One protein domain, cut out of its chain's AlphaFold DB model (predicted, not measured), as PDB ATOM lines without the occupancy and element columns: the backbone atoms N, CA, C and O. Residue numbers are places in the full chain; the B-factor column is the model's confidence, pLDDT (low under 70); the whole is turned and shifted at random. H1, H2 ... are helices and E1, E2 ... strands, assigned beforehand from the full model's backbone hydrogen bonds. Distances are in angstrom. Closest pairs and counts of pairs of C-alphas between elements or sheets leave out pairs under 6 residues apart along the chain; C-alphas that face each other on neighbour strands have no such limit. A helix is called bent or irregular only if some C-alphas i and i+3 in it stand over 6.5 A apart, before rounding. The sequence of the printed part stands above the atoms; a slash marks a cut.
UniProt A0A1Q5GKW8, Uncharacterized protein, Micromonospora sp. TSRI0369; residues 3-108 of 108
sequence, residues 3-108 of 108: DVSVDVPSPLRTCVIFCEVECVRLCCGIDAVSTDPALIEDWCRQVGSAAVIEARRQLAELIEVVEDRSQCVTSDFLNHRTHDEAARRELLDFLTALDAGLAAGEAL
ATOM      1  N   ASP A   3      37.996 113.792  39.097       89.56
ATOM      2  CA  ASP A   3      38.331 115.206  39.220       89.56
ATOM      3  C   ASP A   3      39.613 115.466  38.410       89.56
ATOM      4  O   ASP A   3      40.607 114.748  38.555       89.56
ATOM      5  N   VAL A   4      39.581 116.483  37.553       93.06
ATOM      6  CA  VAL A   4      40.731 116.981  36.797       93.06
ATOM      7  C   VAL A   4      41.019 118.393  37.278       93.06
ATOM      8  O   VAL A   4      40.148 119.264  37.262       93.06
ATOM      9  N   SER A   5      42.240 118.607  37.759       94.81
ATOM     10  CA  SER A   5      42.711 119.935  38.138       94.81
ATOM     11  C   SER A   5      43.303 120.616  36.914       94.81
ATOM     12  O   SER A   5      44.200 120.065  36.273       94.81
ATOM     13  N   VAL A   6      42.777 121.791  36.583       93.62
ATOM     14  CA  VAL A   6      43.258 122.616  35.477       93.62
ATOM     15  C   VAL A   6      43.964 123.844  36.028       93.62
ATOM     16  O   VAL A   6      43.452 124.544  36.910       93.62
ATOM     17  N   ASP A   7      45.145 124.106  35.483       92.00
ATOM     18  CA  ASP A   7      45.834 125.368  35.703       92.00
ATOM     19  C   ASP A   7      45.488 126.355  34.582       92.00
ATOM     20  O   ASP A   7      45.197 125.959  33.455       92.00
ATOM     21  N   VAL A   8      45.540 127.649  34.892       93.19
ATOM     22  CA  VAL A   8      45.426 128.726  33.907       93.19
ATOM     23  C   VAL A   8      46.844 129.227  33.613       93.19
ATOM     24  O   VAL A   8      47.435 129.879  34.482       93.19
ATOM     25  N   PRO A   9      47.427 128.911  32.441       94.56
ATOM     26  CA  PRO A   9      48.776 129.342  32.079       94.56
ATOM     27  C   PRO A   9      48.827 130.823  31.677       94.56
ATOM     28  O   PRO A   9      47.817 131.442  31.359       94.56
ATOM     29  N   SER A  10      50.022 131.421  31.690       95.12
ATOM     30  CA  SER A  10      50.248 132.734  31.069       95.12
ATOM     31  C   SER A  10      50.358 132.582  29.546       95.12
ATOM     32  O   SER A  10      50.998 131.627  29.098       95.12
ATOM     33  N   PRO A  11      49.827 133.522  28.742       96.56
ATOM     34  CA  PRO A  11      49.322 134.841  29.130       96.56
ATOM     35  C   PRO A  11      47.864 134.882  29.615       96.56
ATOM     36  O   PRO A  11      47.499 135.884  30.233       96.56
ATOM     37  N   LEU A  12      47.055 133.830  29.448       96.62
ATOM     38  CA  LEU A  12      45.643 133.833  29.868       96.62
ATOM     39  C   LEU A  12      45.466 134.187  31.355       96.62
ATOM     40  O   LEU A  12      44.636 135.020  31.714       96.62
ATOM     41  N   ARG A  13      46.327 133.651  32.223       96.19
ATOM     42  CA  ARG A  13      46.377 133.973  33.656       96.19
ATOM     43  C   ARG A  13      46.493 135.470  33.910       96.19
ATOM     44  O   ARG A  13      45.846 136.001  34.806       96.19
ATOM     45  N   THR A  14      47.345 136.142  33.141       96.12
ATOM     46  CA  THR A  14      47.587 137.579  33.303       96.12
ATOM     47  C   THR A  14      46.401 138.408  32.832       96.12
ATOM     48  O   THR A  14      46.122 139.425  33.454       96.12
ATOM     49  N   CYS A  15      45.666 137.944  31.816       95.94
ATOM     50  CA  CYS A  15      44.395 138.541  31.406       95.94
ATOM     51  C   CYS A  15      43.361 138.445  32.536       95.94
ATOM     52  O   CYS A  15      42.797 139.458  32.940       95.94
ATOM     53  N   VAL A  16      43.192 137.255  33.127       94.44
ATOM     54  CA  VAL A  16      42.252 137.047  34.242       94.44
ATOM     55  C   VAL A  16      42.614 137.896  35.466       94.44
ATOM     56  O   VAL A  16      41.728 138.468  36.087       94.44
ATOM     57  N   ILE A  17      43.904 138.012  35.809       94.25
ATOM     58  CA  ILE A  17      44.366 138.892  36.900       94.25
ATOM     59  C   ILE A  17      44.101 140.365  36.573       94.25
ATOM     60  O   ILE A  17      43.679 141.116  37.443       94.25
ATOM     61  N   PHE A  18      44.363 140.790  35.336       95.19
ATOM     62  CA  PHE A  18      44.132 142.170  34.915       95.19
ATOM     63  C   PHE A  18      42.652 142.557  35.010       95.19
ATOM     64  O   PHE A  18      42.332 143.698  35.326       95.19
ATOM     65  N   CYS A  19      41.764 141.592  34.768       94.06
ATOM     66  CA  CYS A  19      40.324 141.787  34.818       94.06
ATOM     67  C   CYS A  19      39.711 141.595  36.221       94.06
ATOM     68  O   CYS A  19      38.486 141.613  36.353       94.06
ATOM     69  N   GLU A  20      40.524 141.388  37.262       92.44
ATOM     70  CA  GLU A  20      40.050 141.230  38.642       92.44
ATOM     71  C   GLU A  20      39.445 142.548  39.165       92.44
ATOM     72  O   GLU A  20      40.025 143.625  39.006       92.44
ATOM     73  N   VAL A  21      38.254 142.469  39.764       89.19
ATOM     74  CA  VAL A  21      37.505 143.616  40.307       89.19
ATOM     75  C   VAL A  21      37.612 143.681  41.837       89.19
ATOM     76  O   VAL A  21      38.569 143.195  42.428       89.19
ATOM     77  N   GLU A  22      36.651 144.317  42.514       77.25
ATOM     78  CA  GLU A  22      36.720 144.603  43.953       77.25
ATOM     79  C   GLU A  22      36.693 143.359  44.866       77.25
ATOM     80  O   GLU A  22      37.090 143.466  46.030       77.25
ATOM     81  N   CYS A  23      36.251 142.184  44.387       84.19
ATOM     82  CA  CYS A  23      36.352 140.951  45.176       84.19
ATOM     83  C   CYS A  23      37.727 140.286  45.019       84.19
ATOM     84  O   CYS A  23      38.387 140.385  43.994       84.19
ATOM     85  N   VAL A  24      38.132 139.539  46.043       78.44
ATOM     86  CA  VAL A  24      39.320 138.687  46.007       78.44
ATOM     87  C   VAL A  24      39.004 137.408  45.231       78.44
ATOM     88  O   VAL A  24      38.147 136.631  45.668       78.44
ATOM     89  N   ARG A  25      39.738 137.120  44.145       82.00
ATOM     90  CA  ARG A  25      39.542 135.885  43.354       82.00
ATOM     91  C   ARG A  25      39.676 134.602  44.176       82.00
ATOM     92  O   ARG A  25      38.941 133.650  43.954       82.00
ATOM     93  N   LEU A  26      40.536 134.584  45.193       79.56
ATOM     94  CA  LEU A  26      40.661 133.439  46.112       79.56
ATOM     95  C   LEU A  26      39.394 133.167  46.950       79.56
ATOM     96  O   LEU A  26      39.291 132.103  47.548       79.56
ATOM     97  N   CYS A  27      38.461 134.123  47.034       87.12
ATOM     98  CA  CYS A  27      37.202 133.995  47.769       87.12
ATOM     99  C   CYS A  27      36.004 133.849  46.819       87.12
ATOM    100  O   CYS A  27      35.241 132.897  46.946       87.12
ATOM    101  N   CYS A  28      35.864 134.766  45.855       88.44
ATOM    102  CA  CYS A  28      34.725 134.807  44.929       88.44
ATOM    103  C   CYS A  28      34.963 134.039  43.616       88.44
ATOM    104  O   CYS A  28      34.046 133.887  42.822       88.44
ATOM    105  N   GLY A  29      36.183 133.571  43.347       91.50
ATOM    106  CA  GLY A  29      36.498 132.869  42.105       91.50
ATOM    107  C   GLY A  29      36.232 133.695  40.858       91.50
ATOM    108  O   GLY A  29      36.647 134.851  40.784       91.50
ATOM    109  N   ILE A  30      35.556 133.098  39.882       92.81
ATOM    110  CA  ILE A  30      35.204 133.758  38.619       92.81
ATOM    111  C   ILE A  30      34.322 135.002  38.816       92.81
ATOM    112  O   ILE A  30      34.444 135.933  38.027       92.81
ATOM    113  N   ASP A  31      33.551 135.101  39.906       91.38
ATOM    114  CA  ASP A  31      32.758 136.302  40.228       91.38
ATOM    115  C   ASP A  31      33.631 137.519  40.584       91.38
ATOM    116  O   ASP A  31      33.166 138.659  40.577       91.38
ATOM    117  N   ALA A  32      34.912 137.303  40.907       93.06
ATOM    118  CA  ALA A  32      35.876 138.383  41.102       93.06
ATOM    119  C   ALA A  32      36.443 138.930  39.785       93.06
ATOM    120  O   ALA A  32      37.310 139.800  39.831       93.06
ATOM    121  N   VAL A  33      36.025 138.419  38.626       93.75
ATOM    122  CA  VAL A  33      36.621 138.752  37.330       93.75
ATOM    123  C   VAL A  33      35.570 139.387  36.429       93.75
ATOM    124  O   VAL A  33      34.525 138.804  36.157       93.75
ATOM    125  N   SER A  34      35.858 140.584  35.926       93.94
ATOM    126  CA  SER A  34      35.010 141.242  34.937       93.94
ATOM    127  C   SER A  34      35.292 140.707  33.539       93.94
ATOM    128  O   SER A  34      36.433 140.691  33.089       93.94
ATOM    129  N   THR A  35      34.244 140.336  32.809       94.25
ATOM    130  CA  THR A  35      34.323 140.044  31.370       94.25
ATOM    131  C   THR A  35      33.878 141.242  30.522       94.25
ATOM    132  O   THR A  35      33.362 141.062  29.420       94.25
ATOM    133  N   ASP A  36      34.012 142.467  31.048       94.19
ATOM    134  CA  ASP A  36      33.733 143.700  30.305       94.19
ATOM    135  C   ASP A  36      34.658 143.792  29.074       94.19
ATOM    136  O   ASP A  36      35.885 143.819  29.234       94.19
ATOM    137  N   PRO A  37      34.100 143.875  27.849       92.31
ATOM    138  CA  PRO A  37      34.887 143.996  26.631       92.31
ATOM    139  C   PRO A  37      35.901 145.141  26.662       92.31
ATOM    140  O   PRO A  37      37.003 144.962  26.154       92.31
ATOM    141  N   ALA A  38      35.576 146.284  27.277       92.44
ATOM    142  CA  ALA A  38      36.485 147.431  27.320       92.44
ATOM    143  C   ALA A  38      37.753 147.131  28.137       92.44
ATOM    144  O   ALA A  38      38.857 147.512  27.746       92.44
ATOM    145  N   LEU A  39      37.603 146.396  29.243       95.00
ATOM    146  CA  LEU A  39      38.718 146.011  30.105       95.00
ATOM    147  C   LEU A  39      39.609 144.958  29.435       95.00
ATOM    148  O   LEU A  39      40.836 145.045  29.490       95.00
ATOM    149  N   ILE A  40      38.993 143.990  28.751       95.62
ATOM    150  CA  ILE A  40      39.721 142.975  27.979       95.62
ATOM    151  C   ILE A  40      40.464 143.635  26.809       95.62
ATOM    152  O   ILE A  40      41.621 143.308  26.546       95.62
ATOM    153  N   GLU A  41      39.847 144.607  26.141       93.94
ATOM    154  CA  GLU A  41      40.477 145.381  25.070       93.94
ATOM    155  C   GLU A  41      41.700 146.171  25.567       93.94
ATOM    156  O   GLU A  41      42.758 146.160  24.930       93.94
ATOM    157  N   ASP A  42      41.587 146.816  26.731       94.94
ATOM    158  CA  ASP A  42      42.699 147.521  27.377       94.94
ATOM    159  C   ASP A  42      43.876 146.585  27.681       94.94
ATOM    160  O   ASP A  42      45.036 146.985  27.525       94.94
ATOM    161  N   TRP A  43      43.600 145.342  28.085       96.50
ATOM    162  CA  TRP A  43      44.635 144.323  28.253       96.50
ATOM    163  C   TRP A  43      45.271 143.946  26.911       96.50
ATOM    164  O   TRP A  43      46.498 143.984  26.788       96.50
ATOM    165  N   CYS A  44      44.459 143.654  25.888       95.44
ATOM    166  CA  CYS A  44      44.922 143.295  24.542       95.44
ATOM    167  C   CYS A  44      45.880 144.349  23.968       95.44
ATOM    168  O   CYS A  44      46.958 144.009  23.467       95.44
ATOM    169  N   ARG A  45      45.542 145.636  24.123       93.38
ATOM    170  CA  ARG A  45      46.385 146.761  23.686       93.38
ATOM    171  C   ARG A  45      47.739 146.825  24.403       93.38
ATOM    172  O   ARG A  45      48.701 147.318  23.818       93.38
ATOM    173  N   GLN A  46      47.838 146.341  25.642       95.31
ATOM    174  CA  GLN A  46      49.081 146.374  26.424       95.31
ATOM    175  C   GLN A  46      50.027 145.213  26.116       95.31
ATOM    176  O   GLN A  46      51.244 145.400  26.122       95.31
ATOM    177  N   VAL A  47      49.493 144.016  25.868       94.62
ATOM    178  CA  VAL A  47      50.311 142.800  25.706       94.62
ATOM    179  C   VAL A  47      50.674 142.493  24.252       94.62
ATOM    180  O   VAL A  47      51.630 141.758  24.000       94.62
ATOM    181  N   GLY A  48      49.943 143.075  23.299       92.50
ATOM    182  CA  GLY A  48      50.148 142.881  21.867       92.50
ATOM    183  C   GLY A  48      49.580 141.562  21.330       92.50
ATOM    184  O   GLY A  48      49.316 140.609  22.063       92.50
ATOM    185  N   SER A  49      49.420 141.500  20.007       92.50
ATOM    186  CA  SER A  49      48.673 140.441  19.312       92.50
ATOM    187  C   SER A  49      49.179 139.021  19.577       92.50
ATOM    188  O   SER A  49      48.376 138.110  19.740       92.50
ATOM    189  N   ALA A  50      50.494 138.813  19.687       94.44
ATOM    190  CA  ALA A  50      51.056 137.486  19.949       94.44
ATOM    191  C   ALA A  50      50.591 136.901  21.296       94.44
ATOM    192  O   ALA A  50      50.284 135.713  21.381       94.44
ATOM    193  N   ALA A  51      50.507 137.733  22.338       95.31
ATOM    194  CA  ALA A  51      50.023 137.307  23.646       95.31
ATOM    195  C   ALA A  51      48.503 137.091  23.649       95.31
ATOM    196  O   ALA A  51      48.031 136.161  24.298       95.31
ATOM    197  N   VAL A  52      47.748 137.897  22.895       96.00
ATOM    198  CA  VAL A  52      46.297 137.712  22.724       96.00
ATOM    199  C   VAL A  52      46.002 136.380  22.032       96.00
ATOM    200  O   VAL A  52      45.228 135.586  22.559       96.00
ATOM    201  N   ILE A  53      46.674 136.082  20.915       96.06
ATOM    202  CA  ILE A  53      46.508 134.820  20.172       96.06
ATOM    203  C   ILE A  53      46.814 133.613  21.067       96.06
ATOM    204  O   ILE A  53      46.051 132.647  21.096       96.06
ATOM    205  N   GLU A  54      47.908 133.665  21.831       97.12
ATOM    206  CA  GLU A  54      48.257 132.575  22.743       97.12
ATOM    207  C   GLU A  54      47.259 132.450  23.906       97.12
ATOM    208  O   GLU A  54      46.884 131.333  24.258       97.12
ATOM    209  N   ALA A  55      46.765 133.559  24.470       97.00
ATOM    210  CA  ALA A  55      45.722 133.520  25.500       97.00
ATOM    211  C   ALA A  55      44.436 132.869  24.975       97.00
ATOM    212  O   ALA A  55      43.841 132.050  25.673       97.00
ATOM    213  N   ARG A  56      44.038 133.173  23.734       96.81
ATOM    214  CA  ARG A  56      42.878 132.547  23.082       96.81
ATOM    215  C   ARG A  56      43.073 131.056  22.856       96.81
ATOM    216  O   ARG A  56      42.166 130.274  23.124       96.81
ATOM    217  N   ARG A  57      44.268 130.640  22.425       97.19
ATOM    218  CA  ARG A  57      44.611 129.219  22.272       97.19
ATOM    219  C   ARG A  57      44.482 128.468  23.602       97.19
ATOM    220  O   ARG A  57      43.851 127.419  23.648       97.19
ATOM    221  N   GLN A  58      45.030 129.032  24.678       97.50
ATOM    222  CA  GLN A  58      44.938 128.472  26.034       97.50
ATOM    223  C   GLN A  58      43.492 128.413  26.539       97.50
ATOM    224  O   GLN A  58      43.103 127.466  27.219       97.50
ATOM    225  N   LEU A  59      42.688 129.420  26.199       96.62
ATOM    226  CA  LEU A  59      41.288 129.490  26.589       96.62
ATOM    227  C   LEU A  59      40.437 128.451  25.853       96.62
ATOM    228  O   LEU A  59      39.600 127.809  26.481       96.62
ATOM    229  N   ALA A  60      40.690 128.230  24.561       96.75
ATOM    230  CA  ALA A  60      40.035 127.181  23.785       96.75
ATOM    231  C   ALA A  60      40.325 125.782  24.353       96.75
ATOM    232  O   ALA A  60      39.395 125.007  24.559       96.75
ATOM    233  N   GLU A  61      41.584 125.487  24.700       96.31
ATOM    234  CA  GLU A  61      41.952 124.226  25.366       96.31
ATOM    235  C   GLU A  61      41.203 124.046  26.695       96.31
ATOM    236  O   GLU A  61      40.720 122.956  27.006       96.31
ATOM    237  N   LEU A  62      41.066 125.119  27.481       95.94
ATOM    238  CA  LEU A  62      40.334 125.078  28.743       95.94
ATOM    239  C   LEU A  62      38.831 124.842  28.531       95.94
ATOM    240  O   LEU A  62      38.235 124.059  29.270       95.94
ATOM    241  N   ILE A  63      38.227 125.477  27.523       96.56
ATOM    242  CA  ILE A  63      36.823 125.256  27.152       96.56
ATOM    243  C   ILE A  63      36.604 123.789  26.774       96.56
ATOM    244  O   ILE A  63      35.704 123.167  27.332       96.56
ATOM    245  N   GLU A  64      37.454 123.202  25.926       95.94
ATOM    246  CA  GLU A  64      37.344 121.789  25.527       95.94
ATOM    247  C   GLU A  64      37.374 120.841  26.739       95.94
ATOM    248  O   GLU A  64      36.558 119.920  26.840       95.94
ATOM    249  N   VAL A  65      38.269 121.090  27.703       95.00
ATOM    250  CA  VAL A  65      38.351 120.299  28.945       95.00
ATOM    251  C   VAL A  65      37.087 120.457  29.798       95.00
ATOM    252  O   VAL A  65      36.600 119.484  30.376       95.00
ATOM    253  N   VAL A  66      36.521 121.664  29.876       95.19
ATOM    254  CA  VAL A  66      35.285 121.928  30.631       95.19
ATOM    255  C   VAL A  66      34.044 121.391  29.909       95.19
ATOM    256  O   VAL A  66      33.067 121.035  30.568       95.19
ATOM    257  N   GLU A  67      34.045 121.272  28.585       94.88
ATOM    258  CA  GLU A  67      32.947 120.660  27.830       94.88
ATOM    259  C   GLU A  67      32.880 119.134  28.003       94.88
ATOM    260  O   GLU A  67      31.789 118.555  27.917       94.88
ATOM    261  N   ASP A  68      34.004 118.477  28.314       92.94
ATOM    262  CA  ASP A  68      34.036 117.040  28.592       92.94
ATOM    263  C   ASP A  68      33.259 116.695  29.876       92.94
ATOM    264  O   ASP A  68      33.724 116.809  31.017       92.94
ATOM    265  N   ARG A  69      32.034 116.199  29.682       89.38
ATOM    266  CA  ARG A  69      31.122 115.786  30.760       89.38
ATOM    267  C   ARG A  69      31.574 114.539  31.513       89.38
ATOM    268  O   ARG A  69      30.967 114.196  32.525       89.38
ATOM    269  N   SER A  70      32.602 113.835  31.045       90.81
ATOM    270  CA  SER A  70      33.155 112.685  31.767       90.81
ATOM    271  C   SER A  70      34.022 113.101  32.967       90.81
ATOM    272  O   SER A  70      34.252 112.290  33.877       90.81
ATOM    273  N   GLN A  71      34.434 114.373  33.009       89.31
ATOM    274  CA  GLN A  71      35.351 114.938  33.994       89.31
ATOM    275  C   GLN A  71      34.664 115.994  34.866       89.31
ATOM    276  O   GLN A  71      33.813 116.757  34.406       89.31
ATOM    277  N   CYS A  72      35.044 116.043  36.142       93.50
ATOM    278  CA  CYS A  72      34.766 117.181  37.013       93.50
ATOM    279  C   CYS A  72      35.991 118.096  36.991       93.50
ATOM    280  O   CYS A  72      37.050 117.712  37.481       93.50
ATOM    281  N   VAL A  73      35.867 119.296  36.441       95.69
ATOM    282  CA  VAL A  73      36.965 120.261  36.399       95.69
ATOM    283  C   VAL A  73      37.040 121.010  37.726       95.69
ATOM    284  O   VAL A  73      36.022 121.442  38.270       95.69
ATOM    285  N   THR A  74      38.255 121.158  38.245       96.31
ATOM    286  CA  THR A  74      38.588 121.956  39.431       96.31
ATOM    287  C   THR A  74      39.703 122.932  39.083       96.31
ATOM    288  O   THR A  74      40.647 122.564  38.388       96.31
ATOM    289  N   SER A  75      39.617 124.167  39.567       94.62
ATOM    290  CA  SER A  75      40.700 125.141  39.430       94.62
ATOM    291  C   SER A  75      40.849 125.942  40.712       94.62
ATOM    292  O   SER A  75      39.931 126.665  41.097       94.62
ATOM    293  N   ASP A  76      42.022 125.855  41.341       92.94
ATOM    294  CA  ASP A  76      42.358 126.673  42.514       92.94
ATOM    295  C   ASP A  76      42.504 128.151  42.133       92.94
ATOM    296  O   ASP A  76      42.173 129.046  42.905       92.94
ATOM    297  N   PHE A  77      42.978 128.420  40.913       93.00
ATOM    298  CA  PHE A  77      43.174 129.780  40.422       93.00
ATOM    299  C   PHE A  77      41.845 130.500  40.181       93.00
ATOM    300  O   PHE A  77      41.699 131.647  40.600       93.00
ATOM    301  N   LEU A  78      40.892 129.831  39.523       93.12
ATOM    302  CA  LEU A  78      39.545 130.360  39.290       93.12
ATOM    303  C   LEU A  78      38.612 130.150  40.490       93.12
ATOM    304  O   LEU A  78      37.485 130.626  40.448       93.12
ATOM    305  N   ASN A  79      39.068 129.432  41.525       94.44
ATOM    306  CA  ASN A  79      38.277 128.990  42.676       94.44
ATOM    307  C   ASN A  79      36.908 128.423  42.247       94.44
ATOM    308  O   ASN A  79      35.863 128.854  42.727       94.44
ATOM    309  N   HIS A  80      36.924 127.477  41.298       94.31
ATOM    310  CA  HIS A  80      35.711 126.912  40.696       94.31
ATOM    311  C   HIS A  80      35.754 125.386  40.596       94.31
ATOM    312  O   HIS A  80      36.823 124.792  40.415       94.31
ATOM    313  N   ARG A  81      34.578 124.743  40.668       95.44
ATOM    314  CA  ARG A  81      34.416 123.289  40.493       95.44
ATOM    315  C   ARG A  81      33.112 122.923  39.782       95.44
ATOM    316  O   ARG A  81      32.028 123.188  40.301       95.44
ATOM    317  N   THR A  82      33.203 122.168  38.688       95.75
ATOM    318  CA  THR A  82      32.049 121.703  37.889       95.75
ATOM    319  C   THR A  82      31.405 120.438  38.477       95.75
ATOM    320  O   THR A  82      31.391 119.369  37.863       95.75
ATOM    321  N   HIS A  83      30.935 120.524  39.720       92.50
ATOM    322  CA  HIS A  83      30.342 119.397  40.449       92.50
ATOM    323  C   HIS A  83      28.954 118.987  39.922       92.50
ATOM    324  O   HIS A  83      28.503 117.874  40.189       92.50
ATOM    325  N   ASP A  84      28.305 119.864  39.157       94.44
ATOM    326  CA  ASP A  84      27.077 119.613  38.418       94.44
ATOM    327  C   ASP A  84      27.076 120.372  37.072       94.44
ATOM    328  O   ASP A  84      28.035 121.062  36.710       94.44
ATOM    329  N   GLU A  85      25.998 120.222  36.301       94.56
ATOM    330  CA  GLU A  85      25.854 120.888  35.001       94.56
ATOM    331  C   GLU A  85      25.642 122.404  35.120       94.56
ATOM    332  O   GLU A  85      25.949 123.125  34.173       94.56
ATOM    333  N   ALA A  86      25.137 122.897  36.256       96.31
ATOM    334  CA  ALA A  86      24.940 124.328  36.474       96.31
ATOM    335  C   ALA A  86      26.291 125.026  36.669       96.31
ATOM    336  O   ALA A  86      26.602 125.962  35.939       96.31
ATOM    337  N   ALA A  87      27.141 124.492  37.545       95.44
ATOM    338  CA  ALA A  87      28.501 124.972  37.755       95.44
ATOM    339  C   ALA A  87      29.372 124.812  36.497       95.44
ATOM    340  O   ALA A  87      30.251 125.634  36.235       95.44
ATOM    341  N   ARG A  88      29.139 123.768  35.687       96.75
ATOM    342  CA  ARG A  88      29.791 123.632  34.372       96.75
ATOM    343  C   ARG A  88      29.358 124.738  33.417       96.75
ATOM    344  O   ARG A  88      30.210 125.345  32.776       96.75
ATOM    345  N   ARG A  89      28.048 124.986  33.314       97.25
ATOM    346  CA  ARG A  89      27.493 126.044  32.463       97.25
ATOM    347  C   ARG A  89      28.055 127.403  32.855       97.25
ATOM    348  O   ARG A  89      28.519 128.118  31.984       97.25
ATOM    349  N   GLU A  90      28.072 127.700  34.145       96.69
ATOM    350  CA  GLU A  90      28.608 128.941  34.697       96.69
ATOM    351  C   GLU A  90      30.076 129.163  34.306       96.69
ATOM    352  O   GLU A  90      30.429 130.226  33.798       96.69
ATOM    353  N   LEU A  91      30.921 128.131  34.441       96.62
ATOM    354  CA  LEU A  91      32.315 128.218  34.005       96.62
ATOM    355  C   LEU A  91      32.424 128.424  32.490       96.62
ATOM    356  O   LEU A  91      33.202 129.261  32.046       96.62
ATOM    357  N   LEU A  92      31.652 127.687  31.689       97.50
ATOM    358  CA  LEU A  92      31.663 127.840  30.231       97.50
ATOM    359  C   LEU A  92      31.203 129.228  29.790       97.50
ATOM    360  O   LEU A  92      31.804 129.794  28.882       97.50
ATOM    361  N   ASP A  93      30.175 129.784  30.425       97.44
ATOM    362  CA  ASP A  93      29.662 131.115  30.107       97.44
ATOM    363  C   ASP A  93      30.730 132.180  30.405       97.44
ATOM    364  O   ASP A  93      30.994 133.037  29.558       97.44
ATOM    365  N   PHE A  94      31.431 132.065  31.542       96.69
ATOM    366  CA  PHE A  94      32.585 132.908  31.874       96.69
ATOM    367  C   PHE A  94      33.711 132.799  30.831       96.69
ATOM    368  O   PHE A  94      34.159 133.812  30.289       96.69
ATOM    369  N   LEU A  95      34.156 131.577  30.511       96.81
ATOM    370  CA  LEU A  95      35.248 131.353  29.556       96.81
ATOM    371  C   LEU A  95      34.876 131.827  28.144       96.81
ATOM    372  O   LEU A  95      35.706 132.404  27.447       96.81
ATOM    373  N   THR A  96      33.620 131.640  27.736       96.38
ATOM    374  CA  THR A  96      33.114 132.076  26.425       96.38
ATOM    375  C   THR A  96      33.032 133.598  26.337       96.38
ATOM    376  O   THR A  96      33.394 134.175  25.312       96.38
ATOM    377  N   ALA A  97      32.596 134.275  27.406       96.19
ATOM    378  CA  ALA A  97      32.589 135.735  27.460       96.19
ATOM    379  C   ALA A  97      34.012 136.310  27.371       96.19
ATOM    380  O   ALA A  97      34.244 137.287  26.654       96.19
ATOM    381  N   LEU A  98      34.976 135.667  28.036       96.00
ATOM    382  CA  LEU A  98      36.385 136.043  27.953       96.00
ATOM    383  C   LEU A  98      36.954 135.834  26.536       96.00
ATOM    384  O   LEU A  98      37.638 136.724  26.028       96.00
ATOM    385  N   ASP A  99      36.636 134.719  25.861       95.69
ATOM    386  CA  ASP A  99      37.092 134.471  24.480       95.69
ATOM    387  C   ASP A  99      36.513 135.497  23.510       95.69
ATOM    388  O   ASP A  99      37.237 136.017  22.666       95.69
ATOM    389  N   ALA A 100      35.238 135.861  23.666       94.75
ATOM    390  CA  ALA A 100      34.613 136.889  22.841       94.75
ATOM    391  C   ALA A 100      35.333 138.245  22.968       94.75
ATOM    392  O   ALA A 100      35.575 138.910  21.957       94.75
ATOM    393  N   GLY A 101      35.717 138.638  24.187       94.50
ATOM    394  CA  GLY A 101      36.498 139.856  24.417       94.50
ATOM    395  C   GLY A 101      37.895 139.789  23.795       94.50
ATOM    396  O   GLY A 101      38.323 140.730  23.124       94.50
ATOM    397  N   LEU A 102      38.595 138.662  23.953       94.56
ATOM    398  CA  LEU A 102      39.920 138.461  23.360       94.56
ATOM    399  C   LEU A 102      39.868 138.431  21.826       94.56
ATOM    400  O   LEU A 102      40.733 139.008  21.171       94.56
ATOM    401  N   ALA A 103      38.846 137.802  21.246       93.56
ATOM    402  CA  ALA A 103      38.628 137.752  19.803       93.56
ATOM    403  C   ALA A 103      38.390 139.146  19.212       93.56
ATOM    404  O   ALA A 103      38.906 139.460  18.140       93.56
ATOM    405  N   ALA A 104      37.637 139.997  19.916       90.81
ATOM    406  CA  ALA A 104      37.448 141.389  19.520       90.81
ATOM    407  C   ALA A 104      38.764 142.181  19.592       90.81
ATOM    408  O   ALA A 104      39.054 142.963  18.689       90.81
ATOM    409  N   GLY A 105      39.577 141.942  20.625       85.81
ATOM    410  CA  GLY A 105      40.879 142.588  20.797       85.81
ATOM    411  C   GLY A 105      41.957 142.139  19.805       85.81
ATOM    412  O   GLY A 105      42.852 142.918  19.497       85.81
ATOM    413  N   GLU A 106      41.880 140.914  19.275       83.44
ATOM    414  CA  GLU A 106      42.787 140.417  18.225       83.44
ATOM    415  C   GLU A 106      42.592 141.144  16.886       83.44
ATOM    416  O   GLU A 106      43.527 141.248  16.094       83.44
ATOM    417  N   ALA A 107      41.386 141.653  16.623       77.31
ATOM    418  CA  ALA A 107      41.057 142.354  15.384       77.31
ATOM    419  C   ALA A 107      41.542 143.822  15.333       77.31
ATOM    420  O   ALA A 107      41.307 144.489  14.321       77.31
ATOM    421  N   LEU A 108      42.175 144.322  16.404       66.31
ATOM    422  CA  LEU A 108      42.693 145.692  16.547       66.31
ATOM    423  C   LEU A 108      44.142 145.829  16.064       66.31
ATOM    424  O   LEU A 108      44.434 146.871  15.431       66.31
TER     425      LEU A 108
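AT A GLANCE: This is residues 3 to 108 of the 108 residues of an uncharacterized protein of Micromonospora sp. TSRI0369 (UniProt A0A1Q5GKW8). Two long helices, H4 and H5, lie side by side and run opposite ways; H3 packs across the last part of H5, and H1 packs crosswise on H4. A small sheet of E1 and E2 lies near the last part of H4, and H2 lies off to one side, close to H5. The 106 printed residues run E1 H1 H2 H3 H4 E2 H5, mostly helix, with the two strands parallel. The whole is compact, with a radius of gyration of the C-alphas of 13.1 A and spans of 37 by 28 by 19 A.

IN THESE COORDINATES: Find C-alpha 3 at (38.331, 115.206, 39.220), where E1, residues 3 to 5, begins; its partner E2 is residues 71 to 75, 12.7 A long. H4 runs from residue 49 to 67, 26.7 A. H5, residues 85 to 106, runs 30.8 A to C-alpha 106 at (42.787, 140.417, 18.225). Look for H1 at residues 12 to 18, H2 at 25 to 32, and H3 at 37 to 47, 15.5 A. H2 is irregular: C-alphas 27 and 30 are 9.4 A apart.

HOW THE PARTS SIT: Start at E1 and E2, where N 4 and O 72 are 2.8 A apart, within hydrogen-bond range; with H1 to H4 between, they form a strand-helix-strand unit, two parallel neighbour strands joined through helices. The closest C-alphas of H4 and E2 are Val 66 and Val 73, 6.2 A. H4 and H5 touch at a shallow tilt of 18 degrees, closest at C-alphas 49 and 106, 6.0 A. H5 touches H3 with residues 98 to 106 alone, closest at C-alphas 101 and 37, 5.0 A. H1 touches H4, about perpendicular at 74 degrees, closest at C-alphas 12 and 55, 4.4 A. H2 and H5 are close but not clearly touching, with C-alphas 30 and 94 closest at 7.3 A. In H1, H3, H4 and H5 every O i to N i+4 pair is within hydrogen-bond range; in H2, 1 of 4 is, and 2 of 5 O i to N i+3 pairs.

THE WHOLE: C-alphas 3 and 108, the farthest apart, are 38.2 A from each other. The printed part has no cut, and no link is long. Only residue 108, the chain's last, has a pLDDT under 70.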